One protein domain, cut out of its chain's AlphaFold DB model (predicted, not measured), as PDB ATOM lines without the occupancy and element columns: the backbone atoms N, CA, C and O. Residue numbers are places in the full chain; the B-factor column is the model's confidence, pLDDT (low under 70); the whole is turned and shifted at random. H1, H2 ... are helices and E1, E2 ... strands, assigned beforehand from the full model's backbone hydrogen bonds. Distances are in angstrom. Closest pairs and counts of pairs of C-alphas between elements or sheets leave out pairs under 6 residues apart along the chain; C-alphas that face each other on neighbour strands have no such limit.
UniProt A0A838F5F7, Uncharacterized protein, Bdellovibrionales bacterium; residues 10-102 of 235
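Overview. This is residues 10 to 102 of the 235 residues of an uncharacterized protein of Bdellovibrionales bacterium (UniProt A0A838F5F7). A twisted sheet of five strands makes a wall, and the long helix H2 packs slantwise over one face of it, over E1, E2 and E3. The short helix H1 sits beside the first half of H2 and only grazes the sheet. The printed part has 93 residues, with two named helices and five named strands in the order H1, E1, E2, E3, E4, E5, H2; the class is mixed, helices and strands. The antiparallel sheet has the order E1, E2, E3, E4, E5, and the whole is compact and rounded, with a radius of gyration of the C-alphas of 13.0 A and spans of 38 by 28 by 24 A.

Arrangement. H1, residues 10 to 15, is on the sheet only just, with 5 pairs of C-alphas within 10 A, and only grazes it with residues 12 to 13. E1, residues 23 to 28, and E2, residues 38 to 45, form a hairpin, with N 25 and O 43 2.8 A apart, within hydrogen-bond range. E2 and E3, residues 49 to 56, form a hairpin, with N 42 and O 52 at 2.9 A. E3 and E4, residues 60 to 66, form a hairpin, with N 53 and O 63 at 2.8 A. E4 and E5, residues 69 to 75, form a hairpin at 160 degrees between their directions, with N 64 and O 72 at 2.8 A. E1 to E5 form a meander, each strand the antiparallel neighbour of the one before; E1 and E5 are its edge strands and are apart. H2, residues 81 to 101, and the sheet make two layers, a helix on one face of a sheet, with a height over the sheet of 10.1 A. H2 lies over E1, E2 and E3, and on the local plane stands at 45 degrees to E1, slantwise to the strands. The closest C-alphas of E1 and H2, those of Val 26 and Ile 91, are 6.7 A apart. H2 touches H1 with residues 83 to 90 alone, at a shallow tilt of 16 degrees, the same way; their closest C-alphas, Phe 13 and Leu 86, are 6.9 A apart. In H1 and H2 every O i to N i+4 pair is within hydrogen-bond range.

Along the chain. H1 begins at C-alpha 10, (41.265, -37.912, -40.943), and is 8.6 A long. E1 measures 17.3 A, E2 23.4 A, E3 23.1 A, E4 20.5 A and E5 18.0 A. H2, 30.3 A long, ends at C-alpha 101, (26.137, -38.390, -19.810).

Size, cuts and confidence. The C-alphas farthest apart, those of Glu 58 and Asn 102, are 39.6 A apart. The printed part has no cut and no long link. Mean pLDDT of the printed part is 87.8, with residues 10, 12 and 78 under 70.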
ATOM      1  N   ARG A  10      42.159 -38.976 -41.411       69.94
ATOM      2  CA  ARG A  10      41.265 -37.912 -40.943       69.94
ATOM      3  C   ARG A  10      39.811 -38.361 -41.011       69.94
ATOM      4  O   ARG A  10      39.070 -38.163 -40.061       69.94
ATOM      5  N   THR A  11      39.429 -39.067 -42.075       73.38
ATOM      6  CA  THR A  11      38.100 -39.669 -42.200       73.38
ATOM      7  C   THR A  11      37.835 -40.689 -41.095       73.38
ATOM      8  O   THR A  11      36.729 -40.723 -40.583       73.38
ATOM      9  N   LEU A  12      38.831 -41.471 -40.667       69.12
ATOM     10  CA  LEU A  12      38.647 -42.435 -39.574       69.12
ATOM     11  C   LEU A  12      38.527 -41.777 -38.200       69.12
ATOM     12  O   LEU A  12      37.736 -42.240 -37.387       69.12
ATOM     13  N   PHE A  13      39.267 -40.697 -37.943       76.06
ATOM     14  CA  PHE A  13      39.059 -39.888 -36.739       76.06
ATOM     15  C   PHE A  13      37.661 -39.250 -36.727       76.06
ATOM     16  O   PHE A  13      37.028 -39.200 -35.683       76.06
ATOM     17  N   LEU A  14      37.156 -38.821 -37.890       72.88
ATOM     18  CA  LEU A  14      35.802 -38.273 -38.037       72.88
ATOM     19  C   LEU A  14      34.701 -39.345 -37.937       72.88
ATOM     20  O   LEU A  14      33.610 -39.061 -37.451       72.88
ATOM     21  N   GLU A  15      34.970 -40.569 -38.399       78.12
ATOM     22  CA  GLU A  15      34.070 -41.724 -38.261       78.12
ATOM     23  C   GLU A  15      34.068 -42.266 -36.820       78.12
ATOM     24  O   GLU A  15      33.066 -42.826 -36.364       78.12
ATOM     25  N   PHE A  16      35.162 -42.066 -36.074       81.12
ATOM     26  CA  PHE A  16      35.236 -42.402 -34.660       81.12
ATOM     27  C   PHE A  16      34.382 -41.438 -33.838       81.12
ATOM     28  O   PHE A  16      34.799 -40.353 -33.439       81.12
ATOM     29  N   SER A  17      33.157 -41.863 -33.556       80.19
ATOM     30  CA  SER A  17      32.259 -41.138 -32.666       80.19
ATOM     31  C   SER A  17      32.111 -41.872 -31.339       80.19
ATOM     32  O   SER A  17      31.771 -43.053 -31.348       80.19
ATOM     33  N   PRO A  18      32.285 -41.204 -30.190       81.56
ATOM     34  CA  PRO A  18      31.943 -41.794 -28.903       81.56
ATOM     35  C   PRO A  18      30.414 -41.839 -28.677       81.56
ATOM     36  O   PRO A  18      29.930 -42.541 -27.786       81.56
ATOM     37  N   ALA A  19      29.615 -41.150 -29.507       81.81
ATOM     38  CA  ALA A  19      28.158 -41.142 -29.398       81.81
ATOM     39  C   ALA A  19      27.538 -42.536 -29.559       81.81
ATOM     40  O   ALA A  19      27.965 -43.340 -30.387       81.81
ATOM     41  N   GLY A  20      26.521 -42.810 -28.738       81.12
ATOM     42  CA  GLY A  20      25.804 -44.087 -28.729       81.12
ATOM     43  C   GLY A  20      26.589 -45.268 -28.153       81.12
ATOM     44  O   GLY A  20      26.079 -46.382 -28.170       81.12
ATOM     45  N   SER A  21      27.815 -45.068 -27.655       85.06
ATOM     46  CA  SER A  21      28.523 -46.133 -26.940       85.06
ATOM     47  C   SER A  21      27.900 -46.379 -25.564       85.06
ATOM     48  O   SER A  21      27.451 -45.435 -24.927       85.06
ATOM     49  N   ASN A  22      27.944 -47.606 -25.059       88.38
ATOM     50  CA  ASN A  22      27.542 -47.916 -23.684       88.38
ATOM     51  C   ASN A  22      28.724 -47.845 -22.718       88.38
ATOM     52  O   ASN A  22      28.540 -47.519 -21.555       88.38
ATOM     53  N   TRP A  23      29.938 -48.081 -23.215       91.81
ATOM     54  CA  TRP A  23      31.174 -48.043 -22.439       91.81
ATOM     55  C   TRP A  23      32.266 -47.305 -23.214       91.81
ATOM     56  O   TRP A  23      32.318 -47.371 -24.448       91.81
ATOM     57  N   GLN A  24      33.094 -46.550 -22.502       94.12
ATOM     58  CA  GLN A  24      34.173 -45.726 -23.041       94.12
ATOM     59  C   GLN A  24      35.412 -45.878 -22.166       94.12
ATOM     60  O   GLN A  24      35.304 -45.913 -20.941       94.12
ATOM     61  N   VAL A  25      36.586 -45.937 -22.794       94.88
ATOM     62  CA  VAL A  25      37.877 -45.946 -22.103       94.88
ATOM     63  C   VAL A  25      38.832 -44.991 -22.797       94.88
ATOM     64  O   VAL A  25      38.987 -45.025 -24.016       94.88
ATOM     65  N   VAL A  26      39.506 -44.166 -22.007       96.94
ATOM     66  CA  VAL A  26      40.669 -43.385 -22.428       96.94
ATOM     67  C   VAL A  26      41.821 -43.767 -21.524       96.94
ATOM     68  O   VAL A  26      41.668 -43.741 -20.306       96.94
ATOM     69  N   SER A  27      42.970 -44.120 -22.085       96.44
ATOM     70  CA  SER A  27      44.124 -44.500 -21.281       96.44
ATOM     71  C   SER A  27      45.451 -44.012 -21.847       96.44
ATOM     72  O   SER A  27      45.626 -43.845 -23.055       96.44
ATOM     73  N   TRP A  28      46.390 -43.790 -20.934       95.69
ATOM     74  CA  TRP A  28      47.751 -43.332 -21.176       95.69
ATOM     75  C   TRP A  28      48.698 -44.339 -20.549       95.69
ATOM     76  O   TRP A  28      48.670 -44.528 -19.335       95.69
ATOM     77  N   ASN A  29      49.512 -45.003 -21.372       92.12
ATOM     78  CA  ASN A  29      50.510 -45.995 -20.957       92.12
ATOM     79  C   ASN A  29      49.959 -47.062 -19.993       92.12
ATOM     80  O   ASN A  29      50.685 -47.583 -19.147       92.12
ATOM     81  N   PHE A  30      48.662 -47.343 -20.096       83.25
ATOM     82  CA  PHE A  30      47.968 -48.323 -19.277       83.25
ATOM     83  C   PHE A  30      48.276 -49.714 -19.835       83.25
ATOM     84  O   PHE A  30      48.212 -49.904 -21.049       83.25
ATOM     85  N   ASP A  31      48.691 -50.639 -18.968       74.81
ATOM     86  CA  ASP A  31      49.197 -51.978 -19.323       74.81
ATOM     87  C   ASP A  31      50.469 -52.003 -20.199       74.81
ATOM     88  O   ASP A  31      50.767 -52.987 -20.884       74.81
ATOM     89  N   LEU A  32      51.256 -50.923 -20.183       79.00
ATOM     90  CA  LEU A  32      52.470 -50.817 -20.988       79.00
ATOM     91  C   LEU A  32      53.582 -51.748 -20.466       79.00
ATOM     92  O   LEU A  32      54.015 -51.629 -19.323       79.00
ATOM     93  N   GLN A  33      54.101 -52.634 -21.323       77.06
ATOM     94  CA  GLN A  33      55.206 -53.538 -20.958       77.06
ATOM     95  C   GLN A  33      56.599 -52.925 -21.167       77.06
ATOM     96  O   GLN A  33      57.548 -53.296 -20.477       77.06
ATOM     97  N   ASN A  34      56.741 -51.997 -22.120       82.19
ATOM     98  CA  ASN A  34      58.020 -51.378 -22.464       82.19
ATOM     99  C   ASN A  34      58.068 -49.919 -21.977       82.19
ATOM    100  O   ASN A  34      57.394 -49.086 -22.573       82.19
ATOM    101  N   PRO A  35      58.908 -49.560 -20.989       78.75
ATOM    102  CA  PRO A  35      58.955 -48.204 -20.428       78.75
ATOM    103  C   PRO A  35      59.421 -47.122 -21.420       78.75
ATOM    104  O   PRO A  35      59.221 -45.930 -21.179       78.75
ATOM    105  N   ASN A  36      60.026 -47.506 -22.547       83.00
ATOM    106  CA  ASN A  36      60.449 -46.568 -23.591       83.00
ATOM    107  C   ASN A  36      59.333 -46.239 -24.586       83.00
ATOM    108  O   ASN A  36      59.442 -45.270 -25.331       83.00
ATOM    109  N   THR A  37      58.255 -47.019 -24.595       87.06
ATOM    110  CA  THR A  37      57.102 -46.760 -25.448       87.06
ATOM    111  C   THR A  37      56.205 -45.711 -24.795       87.06
ATOM    112  O   THR A  37      56.126 -45.596 -23.570       87.06
ATOM    113  N   ARG A  38      55.527 -44.903 -25.605       91.19
ATOM    114  CA  ARG A  38      54.356 -44.150 -25.159       91.19
ATOM    115  C   ARG A  38      53.133 -44.628 -25.911       91.19
ATOM    116  O   ARG A  38      53.206 -44.808 -27.123       91.19
ATOM    117  N   GLN A  39      52.035 -44.830 -25.201       94.12
ATOM    118  CA  GLN A  39      50.794 -45.310 -25.781       94.12
ATOM    119  C   GLN A  39      49.605 -44.504 -25.272       94.12
ATOM    120  O   GLN A  39      49.460 -44.275 -24.073       94.12
ATOM    121  N   TRP A  40      48.727 -44.140 -26.195       95.50
ATOM    122  CA  TRP A  40      47.413 -43.584 -25.922       95.50
ATOM    123  C   TRP A  40      46.381 -44.524 -26.510       95.50
ATOM    124  O   TRP A  40      46.493 -44.910 -27.674       95.50
ATOM    125  N   THR A  41      45.377 -44.881 -25.723       95.81
ATOM    126  CA  THR A  41      44.281 -45.726 -26.187       95.81
ATOM    127  C   THR A  41      42.968 -45.009 -25.965       95.81
ATOM    128  O   THR A  41      42.718 -44.445 -24.904       95.81
ATOM    129  N   LEU A  42      42.124 -45.056 -26.983       95.19
ATOM    130  CA  LEU A  42      40.749 -44.610 -26.936       95.19
ATOM    131  C   LEU A  42      39.876 -45.774 -27.394       95.19
ATOM    132  O   LEU A  42      40.099 -46.321 -28.469       95.19
ATOM    133  N   GLU A  43      38.899 -46.163 -26.591       94.62
ATOM    134  CA  GLU A  43      38.048 -47.323 -26.827       94.62
ATOM    135  C   GLU A  43      36.587 -46.964 -26.572       94.62
ATOM    136  O   GLU A  43      36.253 -46.325 -25.576       94.62
ATOM    137  N   VAL A  44      35.706 -47.380 -27.477       93.12
ATOM    138  CA  VAL A  44      34.258 -47.181 -27.376       93.12
ATOM    139  C   VAL A  44      33.547 -48.489 -27.697       93.12
ATOM    140  O   VAL A  44      33.901 -49.204 -28.635       93.12
ATOM    141  N   HIS A  45      32.536 -48.822 -26.900       91.44
ATOM    142  CA  HIS A  45      31.741 -50.040 -27.057       91.44
ATOM    143  C   HIS A  45      30.353 -49.657 -27.540       91.44
ATOM    144  O   HIS A  45      29.568 -49.095 -26.778       91.44
ATOM    145  N   LYS A  46      30.065 -49.934 -28.807       86.62
ATOM    146  CA  LYS A  46      28.728 -49.811 -29.407       86.62
ATOM    147  C   LYS A  46      28.205 -51.243 -29.654       86.62
ATOM    148  O   LYS A  46      28.622 -52.114 -28.888       86.62
ATOM    149  N   PRO A  47      27.367 -51.588 -30.667       84.69
ATOM    150  CA  PRO A  47      27.145 -53.017 -30.918       84.69
ATOM    151  C   PRO A  47      28.461 -53.744 -31.256       84.69
ATOM    152  O   PRO A  47      28.551 -54.956 -31.111       84.69
ATOM    153  N   GLU A  48      29.500 -53.002 -31.650       89.31
ATOM    154  CA  GLU A  48      30.866 -53.487 -31.822       89.31
ATOM    155  C   GLU A  48      31.847 -52.630 -31.006       89.31
ATOM    156  O   GLU A  48      31.602 -51.445 -30.753       89.31
ATOM    157  N   LYS A  49      32.971 -53.228 -30.599       92.06
ATOM    158  CA  LYS A  49      34.077 -52.518 -29.940       92.06
ATOM    159  C   LYS A  49      34.951 -51.851 -30.995       92.06
ATOM    160  O   LYS A  49      35.469 -52.530 -31.881       92.06
ATOM    161  N   GLU A  50      35.183 -50.554 -30.864       94.06
ATOM    162  CA  GLU A  50      36.097 -49.782 -31.708       94.06
ATOM    163  C   GLU A  50      37.190 -49.176 -30.830       94.06
ATOM    164  O   GLU A  50      36.906 -48.685 -29.736       94.06
ATOM    165  N   SER A  51      38.442 -49.191 -31.287       94.69
ATOM    166  CA  SER A  51      39.514 -48.506 -30.565       94.69
ATOM    167  C   SER A  51      40.570 -47.898 -31.478       94.69
ATOM    168  O   SER A  51      40.911 -48.451 -32.524       94.69
ATOM    169  N   ILE A  52      41.113 -46.767 -31.039       94.56
ATOM    170  CA  ILE A  52      42.269 -46.093 -31.622       94.56
ATOM    171  C   ILE A  52      43.427 -46.247 -30.641       94.56
ATOM    172  O   ILE A  52      43.286 -45.950 -29.457       94.56
ATOM    173  N   GLN A  53      44.571 -46.704 -31.136       94.81
ATOM    174  CA  GLN A  53      45.820 -46.748 -30.388       94.81
ATOM    175  C   GLN A  53      46.853 -45.882 -31.094       94.81
ATOM    176  O   GLN A  53      47.137 -46.088 -32.274       94.81
ATOM    177  N   TRP A  54      47.398 -44.910 -30.373       93.94
ATOM    178  CA  TRP A  54      48.556 -44.139 -30.799       93.94
ATOM    179  C   TRP A  54      49.769 -44.643 -30.038       93.94
ATOM    180  O   TRP A  54      49.760 -44.632 -28.811       93.94
ATOM    181  N   THR A  55      50.818 -45.035 -30.750       93.31
ATOM    182  CA  THR A  55      52.049 -45.561 -30.157       93.31
ATOM    183  C   THR A  55      53.236 -44.748 -30.649       93.31
ATOM    184  O   THR A  55      53.383 -44.527 -31.850       93.31
ATOM    185  N   ARG A  56      54.088 -44.310 -29.722       90.06
ATOM    186  CA  ARG A  56      55.372 -43.652 -29.979       90.06
ATOM    187  C   ARG A  56      56.480 -44.530 -29.406       90.06
ATOM    188  O   ARG A  56      56.634 -44.622 -28.190       90.06
ATOM    189  N   ASP A  57      57.216 -45.182 -30.292       86.56
ATOM    190  CA  ASP A  57      58.448 -45.914 -30.002       86.56
ATOM    191  C   ASP A  57      59.601 -45.315 -30.839       86.56
ATOM    192  O   ASP A  57      59.835 -44.109 -30.767       86.56
ATOM    193  N   GLU A  58      60.294 -46.111 -31.654       84.00
ATOM    194  CA  GLU A  58      61.190 -45.611 -32.706       84.00
ATOM    195  C   GLU A  58      60.424 -44.829 -33.789       84.00
ATOM    196  O   GLU A  58      60.979 -43.955 -34.460       84.00
ATOM    197  N   VAL A  59      59.142 -45.153 -33.984       86.56
ATOM    198  CA  VAL A  59      58.275 -44.609 -35.020       86.56
ATOM    199  C   VAL A  59      56.875 -44.355 -34.467       86.56
ATOM    200  O   VAL A  59      56.220 -45.239 -33.927       86.56
ATOM    201  N   GLU A  60      56.335 -43.159 -34.696       90.56
ATOM    202  CA  GLU A  60      54.937 -42.905 -34.349       90.56
ATOM    203  C   GLU A  60      53.983 -43.666 -35.273       90.56
ATOM    204  O   GLU A  60      54.074 -43.603 -36.506       90.56
ATOM    205  N   THR A  61      53.041 -44.393 -34.677       91.50
ATOM    206  CA  THR A  61      52.026 -45.147 -35.407       91.50
ATOM    207  C   THR A  61      50.647 -44.971 -34.793       91.50
ATOM    208  O   THR A  61      50.495 -44.863 -33.581       91.50
ATOM    209  N   VAL A  62      49.631 -44.975 -35.655       91.50
ATOM    210  CA  VAL A  62      48.222 -45.019 -35.261       91.50
ATOM    211  C   VAL A  62      47.608 -46.299 -35.791       91.50
ATOM    212  O   VAL A  62      47.764 -46.646 -36.967       91.50
ATOM    213  N   GLN A  63      46.912 -47.006 -34.915       92.94
ATOM    214  CA  GLN A  63      46.270 -48.279 -35.181       92.94
ATOM    215  C   GLN A  63      44.786 -48.187 -34.836       92.94
ATOM    216  O   GLN A  63      44.409 -47.676 -33.787       92.94
ATOM    217  N   PHE A  64      43.949 -48.696 -35.731       92.44
ATOM    218  CA  PHE A  64      42.501 -48.737 -35.583       92.44
ATOM    219  C   PHE A  64      42.064 -50.188 -35.489       92.44
ATOM    220  O   PHE A  64      42.420 -51.007 -36.345       92.44
ATOM    221  N   TYR A  65      41.264 -50.485 -34.477       93.38
ATOM    222  CA  TYR A  65      40.767 -51.821 -34.208       93.38
ATOM    223  C   TYR A  65      39.249 -51.841 -34.199       93.38
ATOM    224  O   TYR A  65      38.596 -50.894 -33.764       93.38
ATOM    225  N   LYS A  66      38.707 -52.974 -34.637       93.00
ATOM    226  CA  LYS A  66      37.290 -53.303 -34.558       93.00
ATOM    227  C   LYS A  66      37.146 -54.725 -34.039       93.00
ATOM    228  O   LYS A  66      37.725 -55.646 -34.612       93.00
ATOM    229  N   ASN A  67      36.434 -54.909 -32.930       92.69
ATOM    230  CA  ASN A  67      36.316 -56.180 -32.209       92.69
ATOM    231  C   ASN A  67      37.688 -56.842 -31.972       92.69
ATOM    232  O   ASN A  67      37.888 -58.019 -32.267       92.69
ATOM    233  N   ASN A  68      38.660 -56.047 -31.500       92.44
ATOM    234  CA  ASN A  68      40.064 -56.428 -31.274       92.44
ATOM    235  C   ASN A  68      40.857 -56.851 -32.528       92.44
ATOM    236  O   ASN A  68      42.023 -57.225 -32.419       92.44
ATOM    237  N   LYS A  69      40.278 -56.766 -33.731       93.56
ATOM    238  CA  LYS A  69      40.991 -57.014 -34.990       93.56
ATOM    239  C   LYS A  69      41.551 -55.707 -35.529       93.56
ATOM    240  O   LYS A  69      40.821 -54.723 -35.631       93.56
ATOM    241  N   LEU A  70      42.833 -55.703 -35.893       93.31
ATOM    242  CA  LEU A  70      43.471 -54.560 -36.544       93.31
ATOM    243  C   LEU A  70      42.834 -54.344 -37.921       93.31
ATOM    244  O   LEU A  70      42.957 -55.194 -38.800       93.31
ATOM    245  N   VAL A  71      42.168 -53.209 -38.103       91.19
ATOM    246  CA  VAL A  71      41.527 -52.833 -39.373       91.19
ATOM    247  C   VAL A  71      42.438 -51.920 -40.182       91.19
ATOM    248  O   VAL A  71      42.504 -52.018 -41.406       91.19
ATOM    249  N   ARG A  72      43.176 -51.036 -39.503       88.50
ATOM    250  CA  ARG A  72      44.144 -50.149 -40.148       88.50
ATOM    251  C   ARG A  72      45.334 -49.867 -39.246       88.50
ATOM    252  O   ARG A  72      45.187 -49.709 -38.043       88.50
ATOM    253  N   LYS A  73      46.502 -49.717 -39.865       90.12
ATOM    254  CA  LYS A  73      47.714 -49.170 -39.257       90.12
ATOM    255  C   LYS A  73      48.285 -48.093 -40.170       90.12
ATOM    256  O   LYS A  73      48.268 -48.255 -41.387       90.12
ATOM    257  N   ARG A  74      48.795 -47.010 -39.590       86.44
ATOM    258  CA  ARG A  74      49.497 -45.959 -40.322       86.44
ATOM    259  C   ARG A  74      50.693 -45.459 -39.530       86.44
ATOM    260  O   ARG A  74      50.602 -45.269 -38.323       86.44
ATOM    261  N   ARG A  75      51.792 -45.209 -40.236       88.25
ATOM    262  CA  ARG A  75      52.935 -44.460 -39.716       88.25
ATOM    263  C   ARG A  75      52.635 -42.965 -39.771       88.25
ATOM    264  O   ARG A  75      52.196 -42.470 -40.811       88.25
ATOM    265  N   ILE A  76      52.873 -42.262 -38.674       83.56
ATOM    266  CA  ILE A  76      52.726 -40.813 -38.591       83.56
ATOM    267  C   ILE A  76      54.104 -40.187 -38.822       83.56
ATOM    268  O   ILE A  76      55.049 -40.494 -38.095       83.56
ATOM    269  N   PRO A  77      54.265 -39.363 -39.869       78.69
ATOM    270  CA  PRO A  77      55.462 -38.550 -40.026       78.69
ATOM    271  C   PRO A  77      55.604 -37.583 -38.844       78.69
ATOM    272  O   PRO A  77      54.610 -37.005 -38.404       78.69
ATOM    273  N   ALA A  78      56.828 -37.394 -38.349       67.06
ATOM    274  CA  ALA A  78      57.105 -36.601 -37.146       67.06
ATOM    275  C   ALA A  78      56.675 -35.120 -37.250       67.06
ATOM    276  O   ALA A  78      56.510 -34.452 -36.239       67.06
ATOM    277  N   ASP A  79      56.477 -34.605 -38.465       72.12
ATOM    278  CA  ASP A  79      56.085 -33.224 -38.758       72.12
ATOM    279  C   ASP A  79      54.560 -33.004 -38.806       72.12
ATOM    280  O   ASP A  79      54.094 -31.875 -38.979       72.12
ATOM    281  N   LYS A  80      53.742 -34.054 -38.657       77.44
ATOM    282  CA  LYS A  80      52.284 -33.955 -38.835       77.44
ATOM    283  C   LYS A  80      51.536 -33.669 -37.533       77.44
ATOM    284  O   LYS A  80      50.773 -34.504 -37.045       77.44
ATOM    285  N   LYS A  81      51.672 -32.428 -37.053       83.88
ATOM    286  CA  LYS A  81      50.929 -31.865 -35.905       83.88
ATOM    287  C   LYS A  81      49.408 -32.083 -35.987       83.88
ATOM    288  O   LYS A  81      48.767 -32.350 -34.979       83.88
ATOM    289  N   GLU A  82      48.844 -32.058 -37.196       85.31
ATOM    290  CA  GLU A  82      47.411 -32.283 -37.452       85.31
ATOM    291  C   GLU A  82      46.898 -33.612 -36.864       85.31
ATOM    292  O   GLU A  82      45.824 -33.649 -36.271       85.31
ATOM    293  N   PHE A  83      47.656 -34.713 -36.966       85.69
ATOM    294  CA  PHE A  83      47.206 -35.997 -36.410       85.69
ATOM    295  C   PHE A  83      47.222 -35.997 -34.879       85.69
ATOM    296  O   PHE A  83      46.333 -36.586 -34.264       85.69
ATOM    297  N   GLN A  84      48.200 -35.324 -34.270       89.44
ATOM    298  CA  GLN A  84      48.275 -35.173 -32.816       89.44
ATOM    299  C   GLN A  84      47.074 -34.366 -32.310       89.44
ATOM    300  O   GLN A  84      46.406 -34.777 -31.365       89.44
ATOM    301  N   GLU A  85      46.745 -33.265 -32.993       90.38
ATOM    302  CA  GLU A  85      45.573 -32.436 -32.697       90.38
ATOM    303  C   GLU A  85      44.262 -33.224 -32.838       90.38
ATOM    304  O   GLU A  85      43.404 -33.129 -31.963       90.38
ATOM    305  N   LEU A  86      44.124 -34.059 -33.875       90.12
ATOM    306  CA  LEU A  86      42.952 -34.923 -34.052       90.12
ATOM    307  C   LEU A  86      42.816 -35.966 -32.940       90.12
ATOM    308  O   LEU A  86      41.723 -36.154 -32.409       90.12
ATOM    309  N   MET A  87      43.907 -36.628 -32.555       91.38
ATOM    310  CA  MET A  87      43.867 -37.611 -31.472       91.38
ATOM    311  C   MET A  87      43.557 -36.946 -30.126       91.38
ATOM    312  O   MET A  87      42.706 -37.440 -29.386       91.38
ATOM    313  N   ASN A  88      44.176 -35.798 -29.834       93.50
ATOM    314  CA  ASN A  88      43.872 -35.011 -28.638       93.50
ATOM    315  C   ASN A  88      42.398 -34.575 -28.634       93.50
ATOM    316  O   ASN A  88      41.722 -34.722 -27.616       93.50
ATOM    317  N   LEU A  89      41.860 -34.120 -29.772       91.75
ATOM    318  CA  LEU A  89      40.441 -33.787 -29.903       91.75
ATOM    319  C   LEU A  89      39.550 -34.999 -29.601       91.75
ATOM    320  O   LEU A  89      38.625 -34.877 -28.805       91.75
ATOM    321  N   CYS A  90      39.840 -36.175 -30.166       91.81
ATOM    322  CA  CYS A  90      39.072 -37.393 -29.898       91.81
ATOM    323  C   CYS A  90      39.118 -37.808 -28.420       91.81
ATOM    324  O   CYS A  90      38.084 -38.192 -27.865       91.81
ATOM    325  N   ILE A  91      40.279 -37.696 -27.768       94.06
ATOM    326  CA  ILE A  91      40.438 -37.933 -26.325       94.06
ATOM    327  C   ILE A  91      39.535 -36.980 -25.535       94.06
ATOM    328  O   ILE A  91      38.673 -37.428 -24.776       94.06
ATOM    329  N   HIS A  92      39.687 -35.671 -25.749       94.19
ATOM    330  CA  HIS A  92      38.941 -34.644 -25.020       94.19
ATOM    331  C   HIS A  92      37.434 -34.736 -25.273       94.19
ATOM    332  O   HIS A  92      36.648 -34.657 -24.332       94.19
ATOM    333  N   SER A  93      37.009 -34.962 -26.518       91.44
ATOM    334  CA  SER A  93      35.595 -35.151 -26.861       91.44
ATOM    335  C   SER A  93      35.001 -36.401 -26.215       91.44
ATOM    336  O   SER A  93      33.859 -36.352 -25.759       91.44
ATOM    337  N   THR A  94      35.758 -37.499 -26.131       92.94
ATOM    338  CA  THR A  94      35.286 -38.722 -25.464       92.94
ATOM    339  C   THR A  94      35.121 -38.497 -23.968       92.94
ATOM    340  O   THR A  94      34.056 -38.782 -23.430       92.94
ATOM    341  N   LEU A  95      36.125 -37.915 -23.305       94.25
ATOM    342  CA  LEU A  95      36.050 -37.603 -21.874       94.25
ATOM    343  C   LEU A  95      34.924 -36.614 -21.567       94.25
ATOM    344  O   LEU A  95      34.172 -36.806 -20.617       94.25
ATOM    345  N   LYS A  96      34.762 -35.577 -22.393       92.69
ATOM    346  CA  LYS A  96      33.655 -34.629 -22.263       92.69
ATOM    347  C   LYS A  96      32.312 -35.349 -22.346       92.69
ATOM    348  O   LYS A  96      31.475 -35.169 -21.468       92.69
ATOM    349  N   GLN A  97      32.117 -36.193 -23.355       90.38
ATOM    350  CA  GLN A  97      30.862 -36.918 -23.506       90.38
ATOM    351  C   GLN A  97      30.619 -37.904 -22.355       90.38
ATOM    352  O   GLN A  97      29.493 -38.001 -21.872       90.38
ATOM    353  N   SER A  98      31.661 -38.609 -21.903       88.62
ATOM    354  CA  SER A  98      31.616 -39.446 -20.697       88.62
ATOM    355  C   SER A  98      31.068 -38.654 -19.508       88.62
ATOM    356  O   SER A  98      30.150 -39.108 -18.829       88.62
ATOM    357  N   LEU A  99      31.578 -37.436 -19.300       90.19
ATOM    358  CA  LEU A  99      31.170 -36.588 -18.187       90.19
ATOM    359  C   LEU A  99      29.746 -36.030 -18.347       90.19
ATOM    360  O   LEU A  99      28.993 -35.991 -17.374       90.19
ATOM    361  N   GLU A 100      29.364 -35.613 -19.554       89.00
ATOM    362  CA  GLU A 100      28.046 -35.031 -19.844       89.00
ATOM    363  C   GLU A 100      26.907 -36.045 -19.696       89.00
ATOM    364  O   GLU A 100      25.809 -35.676 -19.282       89.00
ATOM    365  N   ARG A 101      27.153 -37.332 -19.962       86.00
ATOM    366  CA  ARG A 101      26.137 -38.390 -19.810       86.00
ATOM    367  C   ARG A 101      25.628 -38.548 -18.382       86.00
ATOM    368  O   ARG A 101      24.483 -38.936 -18.187       86.00
ATOM    369  N   ASN A 102      26.448 -38.211 -17.393       84.00
ATOM    370  CA  ASN A 102      26.055 -38.301 -15.988       84.00
ATOM    371  C   ASN A 102      25.347 -37.029 -15.490       84.00
ATOM    372  O   ASN A 102      24.887 -36.986 -14.353       84.00
TER     373      ASN A 102